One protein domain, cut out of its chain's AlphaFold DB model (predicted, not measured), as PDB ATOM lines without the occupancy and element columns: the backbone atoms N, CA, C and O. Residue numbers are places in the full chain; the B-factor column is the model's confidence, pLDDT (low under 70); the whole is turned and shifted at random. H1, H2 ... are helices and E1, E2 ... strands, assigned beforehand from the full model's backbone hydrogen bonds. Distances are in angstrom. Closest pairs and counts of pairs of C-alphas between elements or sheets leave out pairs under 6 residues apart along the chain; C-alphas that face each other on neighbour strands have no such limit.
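AT A GLANCE: This is residues 39 to 150 of the 154 residues of an uncharacterized protein of Tropicibacter phthalicicus (UniProt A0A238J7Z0). A strongly twisted five-stranded sheet has three helices over one face, making two layers; H1 and H2 form a V, and H3 turns off about perpendicular to H2. The 112 printed residues run E1 H1 E2 E3 E4 E5 H2 H3, a mixed class of helices and strands. The mixed sheet has the order E2 E1 E3 E4 E5. The whole is compact, with a radius of gyration of the C-alphas of 13.1 A, but elongated, spanning 41 by 27 by 23 A.

HOW THE PARTS SIT: E1 (39 to 42), H1 (49 to 61) and E2 (66 to 70) form a strand-helix-strand unit, two parallel neighbour strands with a helix between, its crossover right-handed; N 41 and O 68 are 2.8 A apart. E3 (83 to 90) is parallel to E1, with N 85 and O 40 at 2.8 A. E3, E4 (93 to 100) and E5 (103 to 110) form a meander, each strand the antiparallel neighbour of the one before, with N 88 and O 95 at 2.9 A and N 108 and O 98 at 2.8 A. E5 bends by 56 degrees at residue 106. H2 (125 to 137) touches H1 at a steep tilt of 54 degrees, the same way; their closest C-alphas, Ile 50 and Ala 128, are 4.6 A apart. H3 (140 to 150) is on the sheet at a height of 10.4 A, on the same face as H2. Every O i to N i+4 pair is within hydrogen-bond range in H1 and H2, and 6 of 7 in H3.

IN THESE COORDINATES: E1 begins at C-alpha 39 (7.636, 44.104, 3.883), and H3 ends at C-alpha 150 (19.514, 46.668, 9.241). E3 measures 23.2 A, E4 23.0 A, H1 18.4 A and H2 18.3 A.

THE WHOLE: The two C-alphas farthest apart, Pro 80 and Thr 119, are 41.2 A apart. The printed part has no cut; the links E2 to E3 and E5 to H2 are long. Residues 117 to 122 and 149 to 150 are under pLDDT 70.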
ATOM      1  N   ILE A  39       8.062  45.479   3.604       95.19
ATOM      2  CA  ILE A  39       7.636  44.104   3.883       95.19
ATOM      3  C   ILE A  39       6.217  43.962   3.337       95.19
ATOM      4  O   ILE A  39       5.294  44.592   3.850       95.19
ATOM      5  N   LEU A  40       6.041  43.178   2.282       96.44
ATOM      6  CA  LEU A  40       4.741  42.897   1.683       96.44
ATOM      7  C   LEU A  40       4.119  41.711   2.417       96.44
ATOM      8  O   LEU A  40       4.674  40.619   2.386       96.44
ATOM      9  N   LEU A  41       2.994  41.926   3.092       96.56
ATOM     10  CA  LEU A  41       2.237  40.899   3.799       96.56
ATOM     11  C   LEU A  41       0.975  40.549   3.002       96.56
ATOM     12  O   LEU A  41      -0.012  41.284   3.028       96.56
ATOM     13  N   GLY A  42       1.014  39.422   2.301       95.50
ATOM     14  CA  GLY A  42      -0.119  38.824   1.611       95.50
ATOM     15  C   GLY A  42      -1.142  38.295   2.605       95.50
ATOM     16  O   GLY A  42      -0.848  37.380   3.376       95.50
ATOM     17  N   CYS A  43      -2.344  38.860   2.565       91.69
ATOM     18  CA  CYS A  43      -3.460  38.484   3.425       91.69
ATOM     19  C   CYS A  43      -4.729  38.272   2.607       91.69
ATOM     20  O   CYS A  43      -4.986  39.016   1.664       91.69
ATOM     21  N   ALA A  44      -5.555  37.298   2.999       86.69
ATOM     22  CA  ALA A  44      -6.835  37.048   2.336       86.69
ATOM     23  C   ALA A  44      -7.781  38.258   2.435       86.69
ATOM     24  O   ALA A  44      -8.457  38.600   1.468       86.69
ATOM     25  N   GLN A  45      -7.808  38.921   3.596       83.69
ATOM     26  CA  GLN A  45      -8.599  40.125   3.836       83.69
ATOM     27  C   GLN A  45      -7.772  41.146   4.615       83.69
ATOM     28  O   GLN A  45      -7.184  40.826   5.646       83.69
ATOM     29  N   ALA A  46      -7.745  42.397   4.152       81.19
ATOM     30  CA  ALA A  46      -6.992  43.453   4.829       81.19
ATOM     31  C   ALA A  46      -7.565  43.808   6.212       81.19
ATOM     32  O   ALA A  46      -6.827  44.265   7.079       81.19
ATOM     33  N   SER A  47      -8.860  43.580   6.432       83.94
ATOM     34  CA  SER A  47      -9.537  43.769   7.719       83.94
ATOM     35  C   SER A  47      -9.341  42.608   8.701       83.94
ATOM     36  O   SER A  47      -9.854  42.690   9.815       83.94
ATOM     37  N   ASP A  48      -8.619  41.540   8.328       87.31
ATOM     38  CA  ASP A  48      -8.355  40.422   9.235       87.31
ATOM     39  C   ASP A  48      -7.576  40.922  10.474       87.31
ATOM     40  O   ASP A  48      -6.497  41.519  10.327       87.31
ATOM     41  N   PRO A  49      -8.085  40.689  11.702       89.38
ATOM     42  CA  PRO A  49      -7.426  41.121  12.931       89.38
ATOM     43  C   PRO A  49      -5.978  40.634  13.059       89.38
ATOM     44  O   PRO A  49      -5.122  41.378  13.539       89.38
ATOM     45  N   ILE A  50      -5.677  39.406  12.622       90.69
ATOM     46  CA  ILE A  50      -4.329  38.824  12.648       90.69
ATOM     47  C   ILE A  50      -3.430  39.560  11.657       90.69
ATOM     48  O   ILE A  50      -2.296  39.881  12.003       90.69
ATOM     49  N   CYS A  51      -3.925  39.895  10.464       92.31
ATOM     50  CA  CYS A  51      -3.163  40.679   9.488       92.31
ATOM     51  C   CYS A  51      -2.821  42.075  10.012       92.31
ATOM     52  O   CYS A  51      -1.675  42.512   9.912       92.31
ATOM     53  N   GLN A  52      -3.781  42.754  10.641       93.06
ATOM     54  CA  GLN A  52      -3.544  44.056  11.267       93.06
ATOM     55  C   GLN A  52      -2.531  43.964  12.413       93.06
ATOM     56  O   GLN A  52      -1.598  44.763  12.496       93.06
ATOM     57  N   ALA A  53      -2.663  42.948  13.266       93.69
ATOM     58  CA  ALA A  53      -1.713  42.693  14.340       93.69
ATOM     59  C   ALA A  53      -0.302  42.368  13.816       93.69
ATOM     60  O   ALA A  53       0.687  42.847  14.366       93.69
ATOM     61  N   MET A  54      -0.196  41.607  12.726       94.62
ATOM     62  CA  MET A  54       1.072  41.277  12.075       94.62
ATOM     63  C   MET A  54       1.800  42.521  11.569       94.62
ATOM     64  O   MET A  54       2.999  42.647  11.798       94.62
ATOM     65  N   ILE A  55       1.098  43.464  10.935       94.56
ATOM     66  CA  ILE A  55       1.699  44.735  10.503       94.56
ATOM     67  C   ILE A  55       2.269  45.512  11.691       94.56
ATOM     68  O   ILE A  55       3.383  46.027  11.598       94.56
ATOM     69  N   GLN A  56       1.540  45.570  12.809       93.56
ATOM     70  CA  GLN A  56       2.007  46.250  14.023       93.56
ATOM     71  C   GLN A  56       3.273  45.592  14.589       93.56
ATOM     72  O   GLN A  56       4.244  46.280  14.898       93.56
ATOM     73  N   GLU A  57       3.288  44.262  14.691       94.19
ATOM     74  CA  GLU A  57       4.439  43.520  15.215       94.19
ATOM     75  C   GLU A  57       5.654  43.593  14.272       94.19
ATOM     76  O   GLU A  57       6.784  43.746  14.733       94.19
ATOM     77  N   LEU A  58       5.439  43.565  12.952       93.88
ATOM     78  CA  LEU A  58       6.497  43.763  11.954       93.88
ATOM     79  C   LEU A  58       7.075  45.179  12.013       93.88
ATOM     80  O   LEU A  58       8.293  45.334  11.980       93.88
ATOM     81  N   ALA A  59       6.230  46.205  12.142       92.81
ATOM     82  CA  ALA A  59       6.678  47.591  12.274       92.81
ATOM     83  C   ALA A  59       7.527  47.791  13.538       92.81
ATOM     84  O   ALA A  59       8.495  48.547  13.521       92.81
ATOM     85  N   HIS A  60       7.186  47.087  14.621       91.06
ATOM     86  CA  HIS A  60       7.951  47.120  15.862       91.06
ATOM     87  C   HIS A  60       9.303  46.399  15.740       91.06
ATOM     88  O   HIS A  60      10.313  46.909  16.216       91.06
ATOM     89  N   LYS A  61       9.335  45.226  15.095       89.75
ATOM     90  CA  LYS A  61      10.555  44.416  14.941       89.75
ATOM     91  C   LYS A  61      11.510  44.924  13.862       89.75
ATOM     92  O   LYS A  61      12.691  44.612  13.916       89.75
ATOM     93  N   ALA A  62      11.016  45.690  12.892       88.12
ATOM     94  CA  ALA A  62      11.807  46.206  11.784       88.12
ATOM     95  C   ALA A  62      11.594  47.720  11.593       88.12
ATOM     96  O   ALA A  62      10.992  48.132  10.597       88.12
ATOM     97  N   PRO A  63      12.112  48.572  12.498       81.94
ATOM     98  CA  PRO A  63      11.863  50.020  12.482       81.94
ATOM     99  C   PRO A  63      12.393  50.746  11.227       81.94
ATOM    100  O   PRO A  63      11.990  51.874  10.945       81.94
ATOM    101  N   GLY A  64      13.269  50.108  10.441       85.38
ATOM    102  CA  GLY A  64      13.762  50.617   9.154       85.38
ATOM    103  C   GLY A  64      12.922  50.221   7.934       85.38
ATOM    104  O   GLY A  64      13.199  50.680   6.824       85.38
ATOM    105  N   ARG A  65      11.905  49.372   8.112       89.31
ATOM    106  CA  ARG A  65      11.100  48.809   7.024       89.31
ATOM    107  C   ARG A  65       9.648  49.251   7.133       89.31
ATOM    108  O   ARG A  65       9.141  49.536   8.212       89.31
ATOM    109  N   VAL A  66       8.962  49.308   5.995       92.62
ATOM    110  CA  VAL A  66       7.543  49.676   5.934       92.62
ATOM    111  C   VAL A  66       6.718  48.423   5.646       92.62
ATOM    112  O   VAL A  66       6.678  47.991   4.494       92.62
ATOM    113  N   PRO A  67       6.069  47.809   6.647       94.19
ATOM    114  CA  PRO A  67       5.153  46.707   6.397       94.19
ATOM    115  C   PRO A  67       3.876  47.204   5.704       94.19
ATOM    116  O   PRO A  67       3.344  48.265   6.037       94.19
ATOM    117  N   ARG A  68       3.384  46.445   4.722       94.88
ATOM    118  CA  ARG A  68       2.179  46.753   3.941       94.88
ATOM    119  C   ARG A  68       1.356  45.495   3.733       94.88
ATOM    120  O   ARG A  68       1.903  44.475   3.329       94.88
ATOM    121  N   ILE A  69       0.049  45.588   3.951       95.38
ATOM    122  CA  ILE A  69      -0.865  44.517   3.555       95.38
ATOM    123  C   ILE A  69      -1.075  44.608   2.050       95.38
ATOM    124  O   ILE A  69      -1.354  45.688   1.528       95.38
ATOM    125  N   VAL A  70      -0.954  43.476   1.372       94.62
ATOM    126  CA  VAL A  70      -1.205  43.350  -0.062       94.62
ATOM    127  C   VAL A  70      -2.177  42.201  -0.332       94.62
ATOM    128  O   VAL A  70      -2.283  41.278   0.484       94.62
ATOM    129  N   PRO A  71      -2.899  42.236  -1.464       91.50
ATOM    130  CA  PRO A  71      -3.704  41.104  -1.897       91.50
ATOM    131  C   PRO A  71      -2.862  39.826  -2.060       91.50
ATOM    132  O   PRO A  71      -1.660  39.909  -2.340       91.50
ATOM    133  N   PRO A  72      -3.474  38.634  -1.947       84.62
ATOM    134  CA  PRO A  72      -2.786  37.376  -2.217       84.62
ATOM    135  C   PRO A  72      -2.166  37.369  -3.622       84.62
ATOM    136  O   PRO A  72      -2.797  37.804  -4.585       84.62
ATOM    137  N   GLY A  73      -0.925  36.893  -3.736       86.44
ATOM    138  CA  GLY A  73      -0.175  36.863  -4.996       86.44
ATOM    139  C   GLY A  73       0.614  38.142  -5.304       86.44
ATOM    140  O   GLY A  73       1.447  38.128  -6.206       86.44
ATOM    141  N   GLN A  74       0.414  39.227  -4.545       92.75
ATOM    142  CA  GLN A  74       1.200  40.472  -4.652       92.75
ATOM    143  C   GLN A  74       2.267  40.609  -3.556       92.75
ATOM    144  O   GLN A  74       2.875  41.658  -3.375       92.75
ATOM    145  N   ASP A  75       2.495  39.539  -2.811       94.00
ATOM    146  CA  ASP A  75       3.438  39.430  -1.704       94.00
ATOM    147  C   ASP A  75       4.835  38.970  -2.135       94.00
ATOM    148  O   ASP A  75       5.710  38.791  -1.294       94.00
ATOM    149  N   SER A  76       5.067  38.816  -3.440       94.69
ATOM    150  CA  SER A  76       6.397  38.623  -4.015       94.69
ATOM    151  C   SER A  76       7.021  39.980  -4.364       94.69
ATOM    152  O   SER A  76       6.622  40.591  -5.360       94.69
ATOM    153  N   PRO A  77       8.029  40.456  -3.617       93.06
ATOM    154  CA  PRO A  77       8.679  41.725  -3.912       93.06
ATOM    155  C   PRO A  77       9.535  41.659  -5.182       93.06
ATOM    156  O   PRO A  77      10.137  40.629  -5.499       93.06
ATOM    157  N   SER A  78       9.644  42.794  -5.875       90.50
ATOM    158  CA  SER A  78      10.488  42.929  -7.072       90.50
ATOM    159  C   SER A  78      11.853  43.552  -6.796       90.50
ATOM    160  O   SER A  78      12.823  43.260  -7.496       90.50
ATOM    161  N   ARG A  79      11.951  44.400  -5.767       88.94
ATOM    162  CA  ARG A  79      13.172  45.142  -5.446       88.94
ATOM    163  C   ARG A  79      14.070  44.346  -4.488       88.94
ATOM    164  O   ARG A  79      13.566  43.721  -3.552       88.94
ATOM    165  N   PRO A  80      15.403  44.373  -4.670       85.00
ATOM    166  CA  PRO A  80      16.334  43.893  -3.656       85.00
ATOM    167  C   PRO A  80      16.113  44.613  -2.323       85.00
ATOM    168  O   PRO A  80      15.829  45.807  -2.291       85.00
ATOM    169  N   GLY A  81      16.228  43.881  -1.220       86.44
ATOM    170  CA  GLY A  81      15.980  44.421   0.111       86.44
ATOM    171  C   GLY A  81      14.508  44.443   0.514       86.44
ATOM    172  O   GLY A  81      14.258  44.421   1.709       86.44
ATOM    173  N   ASP A  82      13.534  44.397  -0.398       92.00
ATOM    174  CA  ASP A  82      12.133  44.189  -0.015       92.00
ATOM    175  C   ASP A  82      11.881  42.716   0.336       92.00
ATOM    176  O   ASP A  82      12.513  41.804  -0.207       92.00
ATOM    177  N   LEU A  83      10.947  42.482   1.256       93.62
ATOM    178  CA  LEU A  83      10.647  41.155   1.784       93.62
ATOM    179  C   LEU A  83       9.182  40.794   1.567       93.62
ATOM    180  O   LEU A  83       8.302  41.641   1.690       93.62
ATOM    181  N   GLY A  84       8.940  39.524   1.254       95.06
ATOM    182  CA  GLY A  84       7.615  38.975   1.003       95.06
ATOM    183  C   GLY A  84       7.185  38.002   2.087       95.06
ATOM    184  O   GLY A  84       7.914  37.062   2.395       95.06
ATOM    185  N   LEU A  85       6.000  38.200   2.648       95.56
ATOM    186  CA  LEU A  85       5.369  37.303   3.605       95.56
ATOM    187  C   LEU A  85       3.950  36.978   3.160       95.56
ATOM    188  O   LEU A  85       3.227  37.872   2.740       95.56
ATOM    189  N   ARG A  86       3.508  35.738   3.365       95.38
ATOM    190  CA  ARG A  86       2.101  35.346   3.221       95.38
ATOM    191  C   ARG A  86       1.564  34.834   4.540       95.38
ATOM    192  O   ARG A  86       2.187  33.963   5.147       95.38
ATOM    193  N   LEU A  87       0.398  35.316   4.952       93.94
ATOM    194  CA  LEU A  87      -0.390  34.658   5.984       93.94
ATOM    195  C   LEU A  87      -1.275  33.600   5.325       93.94
ATOM    196  O   LEU A  87      -2.138  33.919   4.510       93.94
ATOM    197  N   GLU A  88      -1.066  32.339   5.686       92.25
ATOM    198  CA  GLU A  88      -1.941  31.240   5.293       92.25
ATOM    199  C   GLU A  88      -2.797  30.834   6.491       92.25
ATOM    200  O   GLU A  88      -2.275  30.587   7.579       92.25
ATOM    201  N   GLN A  89      -4.111  30.763   6.296       89.44
ATOM    202  CA  GLN A  89      -5.076  30.373   7.320       89.44
ATOM    203  C   GLN A  89      -5.888  29.178   6.826       89.44
ATOM    204  O   GLN A  89      -6.347  29.150   5.686       89.44
ATOM    205  N   GLN A  90      -6.081  28.195   7.698       87.56
ATOM    206  CA  GLN A  90      -6.901  27.010   7.460       87.56
ATOM    207  C   GLN A  90      -7.742  26.767   8.702       87.56
ATOM    208  O   GLN A  90      -7.158  26.654   9.768       87.56
ATOM    209  N   ALA A  91      -9.070  26.666   8.577       82.62
ATOM    210  CA  ALA A  91     -10.040  26.390   9.651       82.62
ATOM    211  C   ALA A  91      -9.705  27.000  11.034       82.62
ATOM    212  O   ALA A  91     -10.264  28.026  11.419       82.62
ATOM    213  N   HIS A  92      -8.820  26.356  11.798       85.38
ATOM    214  CA  HIS A  92      -8.432  26.712  13.163       85.38
ATOM    215  C   HIS A  92      -6.915  26.841  13.345       85.38
ATOM    216  O   HIS A  92      -6.406  26.664  14.448       85.38
ATOM    217  N   GLN A  93      -6.169  27.103  12.278       90.88
ATOM    218  CA  GLN A  93      -4.718  27.239  12.277       90.88
ATOM    219  C   GLN A  93      -4.271  28.340  11.309       90.88
ATOM    220  O   GLN A  93      -4.935  28.632  10.315       90.88
ATOM    221  N   ALA A  94      -3.128  28.954  11.601       92.06
ATOM    222  CA  ALA A  94      -2.455  29.891  10.713       92.06
ATOM    223  C   ALA A  94      -0.954  29.605  10.664       92.06
ATOM    224  O   ALA A  94      -0.389  29.110  11.637       92.06
ATOM    225  N   ARG A  95      -0.300  29.949   9.558       93.25
ATOM    226  CA  ARG A  95       1.162  29.964   9.441       93.25
ATOM    227  C   ARG A  95       1.626  31.130   8.578       93.25
ATOM    228  O   ARG A  95       0.853  31.670   7.788       93.25
ATOM    229  N   LEU A  96       2.902  31.482   8.704       94.88
ATOM    230  CA  LEU A  96       3.564  32.433   7.813       94.88
ATOM    231  C   LEU A  96       4.416  31.707   6.780       94.88
ATOM    232  O   LEU A  96       5.052  30.698   7.082       94.88
ATOM    233  N   LEU A  97       4.441  32.249   5.569       94.56
ATOM    234  CA  LEU A  97       5.317  31.821   4.486       94.56
ATOM    235  C   LEU A  97       6.248  32.973   4.113       94.56
ATOM    236  O   LEU A  97       5.796  34.112   4.035       94.56
ATOM    237  N   TRP A  98       7.512  32.678   3.819       94.56
ATOM    238  CA  TRP A  98       8.449  33.636   3.233       94.56
ATOM    239  C   TRP A  98       8.459  33.444   1.727       94.56
ATOM    240  O   TRP A  98       8.823  32.378   1.234       94.56
ATOM    241  N   ILE A  99       8.067  34.477   0.994       94.88
ATOM    242  CA  ILE A  99       7.947  34.433  -0.459       94.88
ATOM    243  C   ILE A  99       9.234  34.936  -1.113       94.88
ATOM    244  O   ILE A  99       9.831  35.930  -0.686       94.88
ATOM    245  N   ALA A 100       9.687  34.222  -2.142       90.88
ATOM    246  CA  ALA A 100      10.843  34.609  -2.933       90.88
ATOM    247  C   ALA A 100      10.557  35.869  -3.762       90.88
ATOM    248  O   ALA A 100       9.417  36.210  -4.069       90.88
ATOM    249  N   ARG A 101      11.624  36.564  -4.163       92.00
ATOM    250  CA  ARG A 101      11.500  37.710  -5.067       92.00
ATOM    251  C   ARG A 101      11.062  37.258  -6.458       92.00
ATOM    252  O   ARG A 101      11.529  36.225  -6.937       92.00
ATOM    253  N   ASN A 102      10.263  38.087  -7.126       91.81
ATOM    254  CA  ASN A 102       9.777  37.891  -8.500       91.81
ATOM    255  C   ASN A 102       9.069  36.547  -8.779       91.81
ATOM    256  O   ASN A 102       8.909  36.180  -9.941       91.81
ATOM    257  N   ASN A 103       8.662  35.802  -7.751       91.56
ATOM    258  CA  ASN A 103       7.947  34.544  -7.912       91.56
ATOM    259  C   ASN A 103       7.047  34.276  -6.686       91.56
ATOM    260  O   ASN A 103       7.536  33.758  -5.678       91.56
ATOM    261  N   PRO A 104       5.739  34.598  -6.760       88.69
ATOM    262  CA  PRO A 104       4.802  34.420  -5.650       88.69
ATOM    263  C   PRO A 104       4.493  32.957  -5.308       88.69
ATOM    264  O   PRO A 104       3.929  32.701  -4.241       88.69
ATOM    265  N   ASP A 105       4.861  32.009  -6.169       91.56
ATOM    266  CA  ASP A 105       4.664  30.573  -5.941       91.56
ATOM    267  C   ASP A 105       5.897  29.911  -5.311       91.56
ATOM    268  O   ASP A 105       5.816  28.813  -4.756       91.56
ATOM    269  N   ASN A 106       7.048  30.588  -5.351       91.69
ATOM    270  CA  ASN A 106       8.275  30.100  -4.745       91.69
ATOM    271  C   ASN A 106       8.369  30.539  -3.278       91.69
ATOM    272  O   ASN A 106       8.623  31.701  -2.958       91.69
ATOM    273  N   VAL A 107       8.179  29.578  -2.378       93.19
ATOM    274  CA  VAL A 107       8.252  29.781  -0.932       93.19
ATOM    275  C   VAL A 107       9.656  29.434  -0.438       93.19
ATOM    276  O   VAL A 107      10.054  28.273  -0.485       93.19
ATOM    277  N   LYS A 108      10.386  30.437   0.067       90.50
ATOM    278  CA  LYS A 108      11.729  30.281   0.651       90.50
ATOM    279  C   LYS A 108      11.706  29.502   1.963       90.50
ATOM    280  O   LYS A 108      12.609  28.714   2.211       90.50
ATOM    281  N   ASP A 109      10.703  29.760   2.798       91.12
ATOM    282  CA  ASP A 109      10.556  29.136   4.113       91.12
ATOM    283  C   ASP A 109       9.080  29.079   4.539       91.12
ATOM    284  O   ASP A 109       8.269  29.917   4.133       91.12
ATOM    285  N   LYS A 110       8.731  28.080   5.355       91.81
ATOM    286  CA  LYS A 110       7.378  27.830   5.865       91.81
ATOM    287  C   LYS A 110       7.413  27.720   7.382       91.81
ATOM    288  O   LYS A 110       7.996  26.791   7.932       91.81
ATOM    289  N   GLY A 111       6.721  28.637   8.048       88.31
ATOM    290  CA  GLY A 111       6.560  28.604   9.492       88.31
ATOM    291  C   GLY A 111       5.673  27.446   9.935       88.31
ATOM    292  O   GLY A 111       4.960  26.820   9.142       88.31
ATOM    293  N   ALA A 112       5.698  27.181  11.239       90.50
ATOM    294  CA  ALA A 112       4.830  26.187  11.849       90.50
ATOM    295  C   ALA A 112       3.350  26.602  11.768       90.50
ATOM    296  O   ALA A 112       3.013  27.785  11.834       90.50
ATOM    297  N   TRP A 113       2.462  25.611  11.681       91.06
ATOM    298  CA  TRP A 113       1.033  25.822  11.894       91.06
ATOM    299  C   TRP A 113       0.759  26.109  13.368       91.06
ATOM    300  O   TRP A 113       1.093  25.310  14.241       91.06
ATOM    301  N   ILE A 114       0.121  27.244  13.635       90.06
ATOM    302  CA  ILE A 114      -0.237  27.701  14.973       90.06
ATOM    303  C   ILE A 114      -1.753  27.648  15.129       90.06
ATOM    304  O   ILE A 114      -2.462  28.228  14.306       90.06
ATOM    305  N   PRO A 115      -2.275  27.003  16.185       88.00
ATOM    306  CA  PRO A 115      -3.705  26.931  16.423       88.00
ATOM    307  C   PRO A 115      -4.311  28.305  16.742       88.00
ATOM    308  O   PRO A 115      -3.940  28.983  17.705       88.00
ATOM    309  N   LEU A 116      -5.317  28.674  15.955       83.38
ATOM    310  CA  LEU A 116      -6.246  29.761  16.219       83.38
ATOM    311  C   LEU A 116      -7.290  29.234  17.206       83.38
ATOM    312  O   LEU A 116      -8.095  28.367  16.876       83.38
ATOM    313  N   LYS A 117      -7.272  29.724  18.450       69.62
ATOM    314  CA  LYS A 117      -8.335  29.400  19.411       69.62
ATOM    315  C   LYS A 117      -9.626  30.071  18.930       69.62
ATOM    316  O   LYS A 117      -9.748  31.286  19.012       69.62
ATOM    317  N   VAL A 118     -10.546  29.261  18.414       57.38
ATOM    318  CA  VAL A 118     -11.808  29.632  17.737       57.38
ATOM    319  C   VAL A 118     -12.903  30.073  18.710       57.38
ATOM    320  O   VAL A 118     -14.045  30.272  18.313       57.38
ATOM    321  N   THR A 119     -12.606  30.149  20.004       55.03
ATOM    322  CA  THR A 119     -13.651  30.174  21.029       55.03
ATOM    323  C   THR A 119     -14.479  31.455  21.035       55.03
ATOM    324  O   THR A 119     -15.572  31.429  21.581       55.03
ATOM    325  N   GLU A 120     -14.028  32.538  20.391       50.19
ATOM    326  CA  GLU A 120     -14.798  33.780  20.283       50.19
ATOM    327  C   GLU A 120     -14.588  34.421  18.904       50.19
ATOM    328  O   GLU A 120     -13.462  34.737  18.511       50.19
ATOM    329  N   SER A 121     -15.682  34.583  18.157       53.62
ATOM    330  CA  SER A 121     -15.733  35.441  16.975       53.62
ATOM    331  C   SER A 121     -16.509  36.712  17.335       53.62
ATOM    332  O   SER A 121     -17.612  36.591  17.877       53.62
ATOM    333  N   PRO A 122     -15.988  37.912  17.031       63.38
ATOM    334  CA  PRO A 122     -14.694  38.167  16.396       63.38
ATOM    335  C   PRO A 122     -13.506  37.906  17.339       63.38
ATOM    336  O   PRO A 122     -13.607  38.102  18.549       63.38
ATOM    337  N   LEU A 123     -12.357  37.510  16.770       72.38
ATOM    338  CA  LEU A 123     -11.087  37.434  17.502       72.38
ATOM    339  C   LEU A 123     -10.809  38.786  18.166       72.38
ATOM    340  O   LEU A 123     -10.715  39.808  17.481       72.38
ATOM    341  N   SER A 124     -10.634  38.792  19.486       81.50
ATOM    342  CA  SER A 124     -10.241  40.008  20.193       81.50
ATOM    343  C   SER A 124      -8.889  40.523  19.684       81.50
ATOM    344  O   SER A 124      -8.013  39.749  19.279       81.50
ATOM    345  N   VAL A 125      -8.699  41.844  19.723       83.94
ATOM    346  CA  VAL A 125      -7.452  42.502  19.286       83.94
ATOM    347  C   VAL A 125      -6.232  41.915  20.005       83.94
ATOM    348  O   VAL A 125      -5.208  41.639  19.376       83.94
ATOM    349  N   ASP A 126      -6.351  41.641  21.305       86.50
ATOM    350  CA  ASP A 126      -5.278  41.033  22.092       86.50
ATOM    351  C   ASP A 126      -4.942  39.620  21.620       86.50
ATOM    352  O   ASP A 126      -3.769  39.245  21.538       86.50
ATOM    353  N   ARG A 127      -5.956  38.828  21.252       86.31
ATOM    354  CA  ARG A 127      -5.733  37.474  20.746       86.31
ATOM    355  C   ARG A 127      -5.089  37.484  19.366       86.31
ATOM    356  O   ARG A 127      -4.201  36.665  19.105       86.31
ATOM    357  N   ALA A 128      -5.482  38.419  18.506       89.00
ATOM    358  CA  ALA A 128      -4.839  38.623  17.217       89.00
ATOM    359  C   ALA A 128      -3.357  38.993  17.388       89.00
ATOM    360  O   ALA A 128      -2.494  38.385  16.753       89.00
ATOM    361  N   ARG A 129      -3.041  39.892  18.330       90.25
ATOM    362  CA  ARG A 129      -1.660  40.257  18.687       90.25
ATOM    363  C   ARG A 129      -0.853  39.080  19.225       90.25
ATOM    364  O   ARG A 129       0.271  38.860  18.782       90.25
ATOM    365  N   GLN A 130      -1.416  38.290  20.139       90.19
ATOM    366  CA  GLN A 130      -0.761  37.076  20.640       90.19
ATOM    367  C   GLN A 130      -0.464  36.085  19.511       90.19
ATOM    368  O   GLN A 130       0.625  35.519  19.457       90.19
ATOM    369  N   THR A 131      -1.416  35.904  18.595       90.56
ATOM    370  CA  THR A 131      -1.251  35.025  17.431       90.56
ATOM    371  C   THR A 131      -0.154  35.537  16.501       90.56
ATOM    372  O   THR A 131       0.731  34.769  16.141       90.56
ATOM    373  N   ALA A 132      -0.150  36.831  16.173       92.31
ATOM    374  CA  ALA A 132       0.882  37.451  15.342       92.31
ATOM    375  C   ALA A 132       2.291  37.283  15.939       92.31
ATOM    376  O   ALA A 132       3.231  36.891  15.248       92.31
ATOM    377  N   ARG A 133       2.432  37.493  17.255       92.19
ATOM    378  CA  ARG A 133       3.694  37.258  17.976       92.19
ATOM    379  C   ARG A 133       4.140  35.809  17.905       92.19
ATOM    380  O   ARG A 133       5.320  35.556  17.675       92.19
ATOM    381  N   ALA A 134       3.215  34.871  18.095       91.75
ATOM    382  CA  ALA A 134       3.515  33.451  17.996       91.75
ATOM    383  C   ALA A 134       3.976  33.089  16.575       91.75
ATOM    384  O   ALA A 134       5.005  32.439  16.417       91.75
ATOM    385  N   LEU A 135       3.274  33.576  15.547       92.75
ATOM    386  CA  LEU A 135       3.616  33.344  14.142       92.75
ATOM    387  C   LEU A 135       5.031  33.823  13.815       92.75
ATOM    388  O   LEU A 135       5.813  33.065  13.250       92.75
ATOM    389  N   LEU A 136       5.383  35.041  14.229       91.50
ATOM    390  CA  LEU A 136       6.732  35.580  14.042       91.50
ATOM    391  C   LEU A 136       7.785  34.840  14.875       91.50
ATOM    392  O   LEU A 136       8.900  34.636  14.407       91.50
ATOM    393  N   GLY A 137       7.446  34.416  16.096       88.25
ATOM    394  CA  GLY A 137       8.344  33.641  16.958       88.25
ATOM    395  C   GLY A 137       8.714  32.273  16.377       88.25
ATOM    396  O   GLY A 137       9.818  31.790  16.602       88.25
ATOM    397  N   HIS A 138       7.827  31.682  15.576       86.00
ATOM    398  CA  HIS A 138       8.074  30.438  14.842       86.00
ATOM    399  C   HIS A 138       8.668  30.661  13.443       86.00
ATOM    400  O   HIS A 138       8.633  29.753  12.612       86.00
ATOM    401  N   PHE A 139       9.214  31.851  13.180       86.69
ATOM    402  CA  PHE A 139       9.762  32.217  11.878       86.69
ATOM    403  C   PHE A 139      11.160  32.867  11.965       86.69
ATOM    404  O   PHE A 139      11.369  33.973  11.462       86.69
ATOM    405  N   PRO A 140      12.144  32.204  12.612       79.00
ATOM    406  CA  PRO A 140      13.435  32.810  12.946       79.00
ATOM    407  C   PRO A 140      14.297  33.140  11.724       79.00
ATOM    408  O   PRO A 140      14.973  34.161  11.736       79.00
ATOM    409  N   ALA A 141      14.248  32.335  10.655       81.06
ATOM    410  CA  ALA A 141      15.043  32.583   9.449       81.06
ATOM    411  C   ALA A 141      14.693  33.929   8.797       81.06
ATOM    412  O   ALA A 141      15.572  34.670   8.363       81.06
ATOM    413  N   PHE A 142      13.404  34.274   8.785       84.94
ATOM    414  CA  PHE A 142      12.944  35.575   8.314       84.94
ATOM    415  C   PHE A 142      13.399  36.717   9.228       84.94
ATOM    416  O   PHE A 142      13.783  37.775   8.738       84.94
ATOM    417  N   LEU A 143      13.368  36.516  10.550       82.25
ATOM    418  CA  LEU A 143      13.826  37.531  11.499       82.25
ATOM    419  C   LEU A 143      15.328  37.810  11.347       82.25
ATOM    420  O   LEU A 143      15.715  38.972  11.356       82.25
ATOM    421  N   SER A 144      16.149  36.787  11.099       83.81
ATOM    422  CA  SER A 144      17.575  36.981  10.815       83.81
ATOM    423  C   SER A 144      17.809  37.871   9.587       83.81
ATOM    424  O   SER A 144      18.637  38.773   9.628       83.81
ATOM    425  N   GLU A 145      17.031  37.693   8.513       84.12
ATOM    426  CA  GLU A 145      17.108  38.553   7.320       84.12
ATOM    427  C   GLU A 145      16.643  39.999   7.606       84.12
ATOM    428  O   GLU A 145      17.149  40.966   7.018       84.12
ATOM    429  N   LEU A 146      15.683  40.187   8.524       82.44
ATOM    430  CA  LEU A 146      15.311  41.532   8.977       82.44
ATOM    431  C   LEU A 146      16.489  42.243   9.646       82.44
ATOM    432  O   LEU A 146      16.631  43.452   9.442       82.44
ATOM    433  N   ASP A 147      17.299  41.516  10.413       76.38
ATOM    434  CA  ASP A 147      18.449  42.048  11.144       76.38
ATOM    435  C   ASP A 147      19.648  42.303  10.216       76.38
ATOM    436  O   ASP A 147      20.262  43.372  10.272       76.38
ATOM    437  N   GLU A 148      19.940  41.390   9.283       73.25
ATOM    438  CA  GLU A 148      21.010  41.579   8.290       73.25
ATOM    439  C   GLU A 148      20.764  42.812   7.412       73.25
ATOM    440  O   GLU A 148      21.673  43.613   7.180       73.25
ATOM    441  N   GLY A 149      19.513  43.038   7.002       60.41
ATOM    442  CA  GLY A 149      19.137  44.235   6.250       60.41
ATOM    443  C   GLY A 149      19.220  45.546   7.046       60.41
ATOM    444  O   GLY A 149      19.221  46.612   6.435       60.41
ATOM    445  N   GLN A 150      19.293  45.494   8.382       56.69
ATOM    446  CA  GLN A 150      19.514  46.668   9.241       56.69
ATOM    447  C   GLN A 150      21.008  46.972   9.438       56.69
ATOM    448  O   GLN A 150      21.386  48.134   9.591       56.69
TER     449      GLN A 150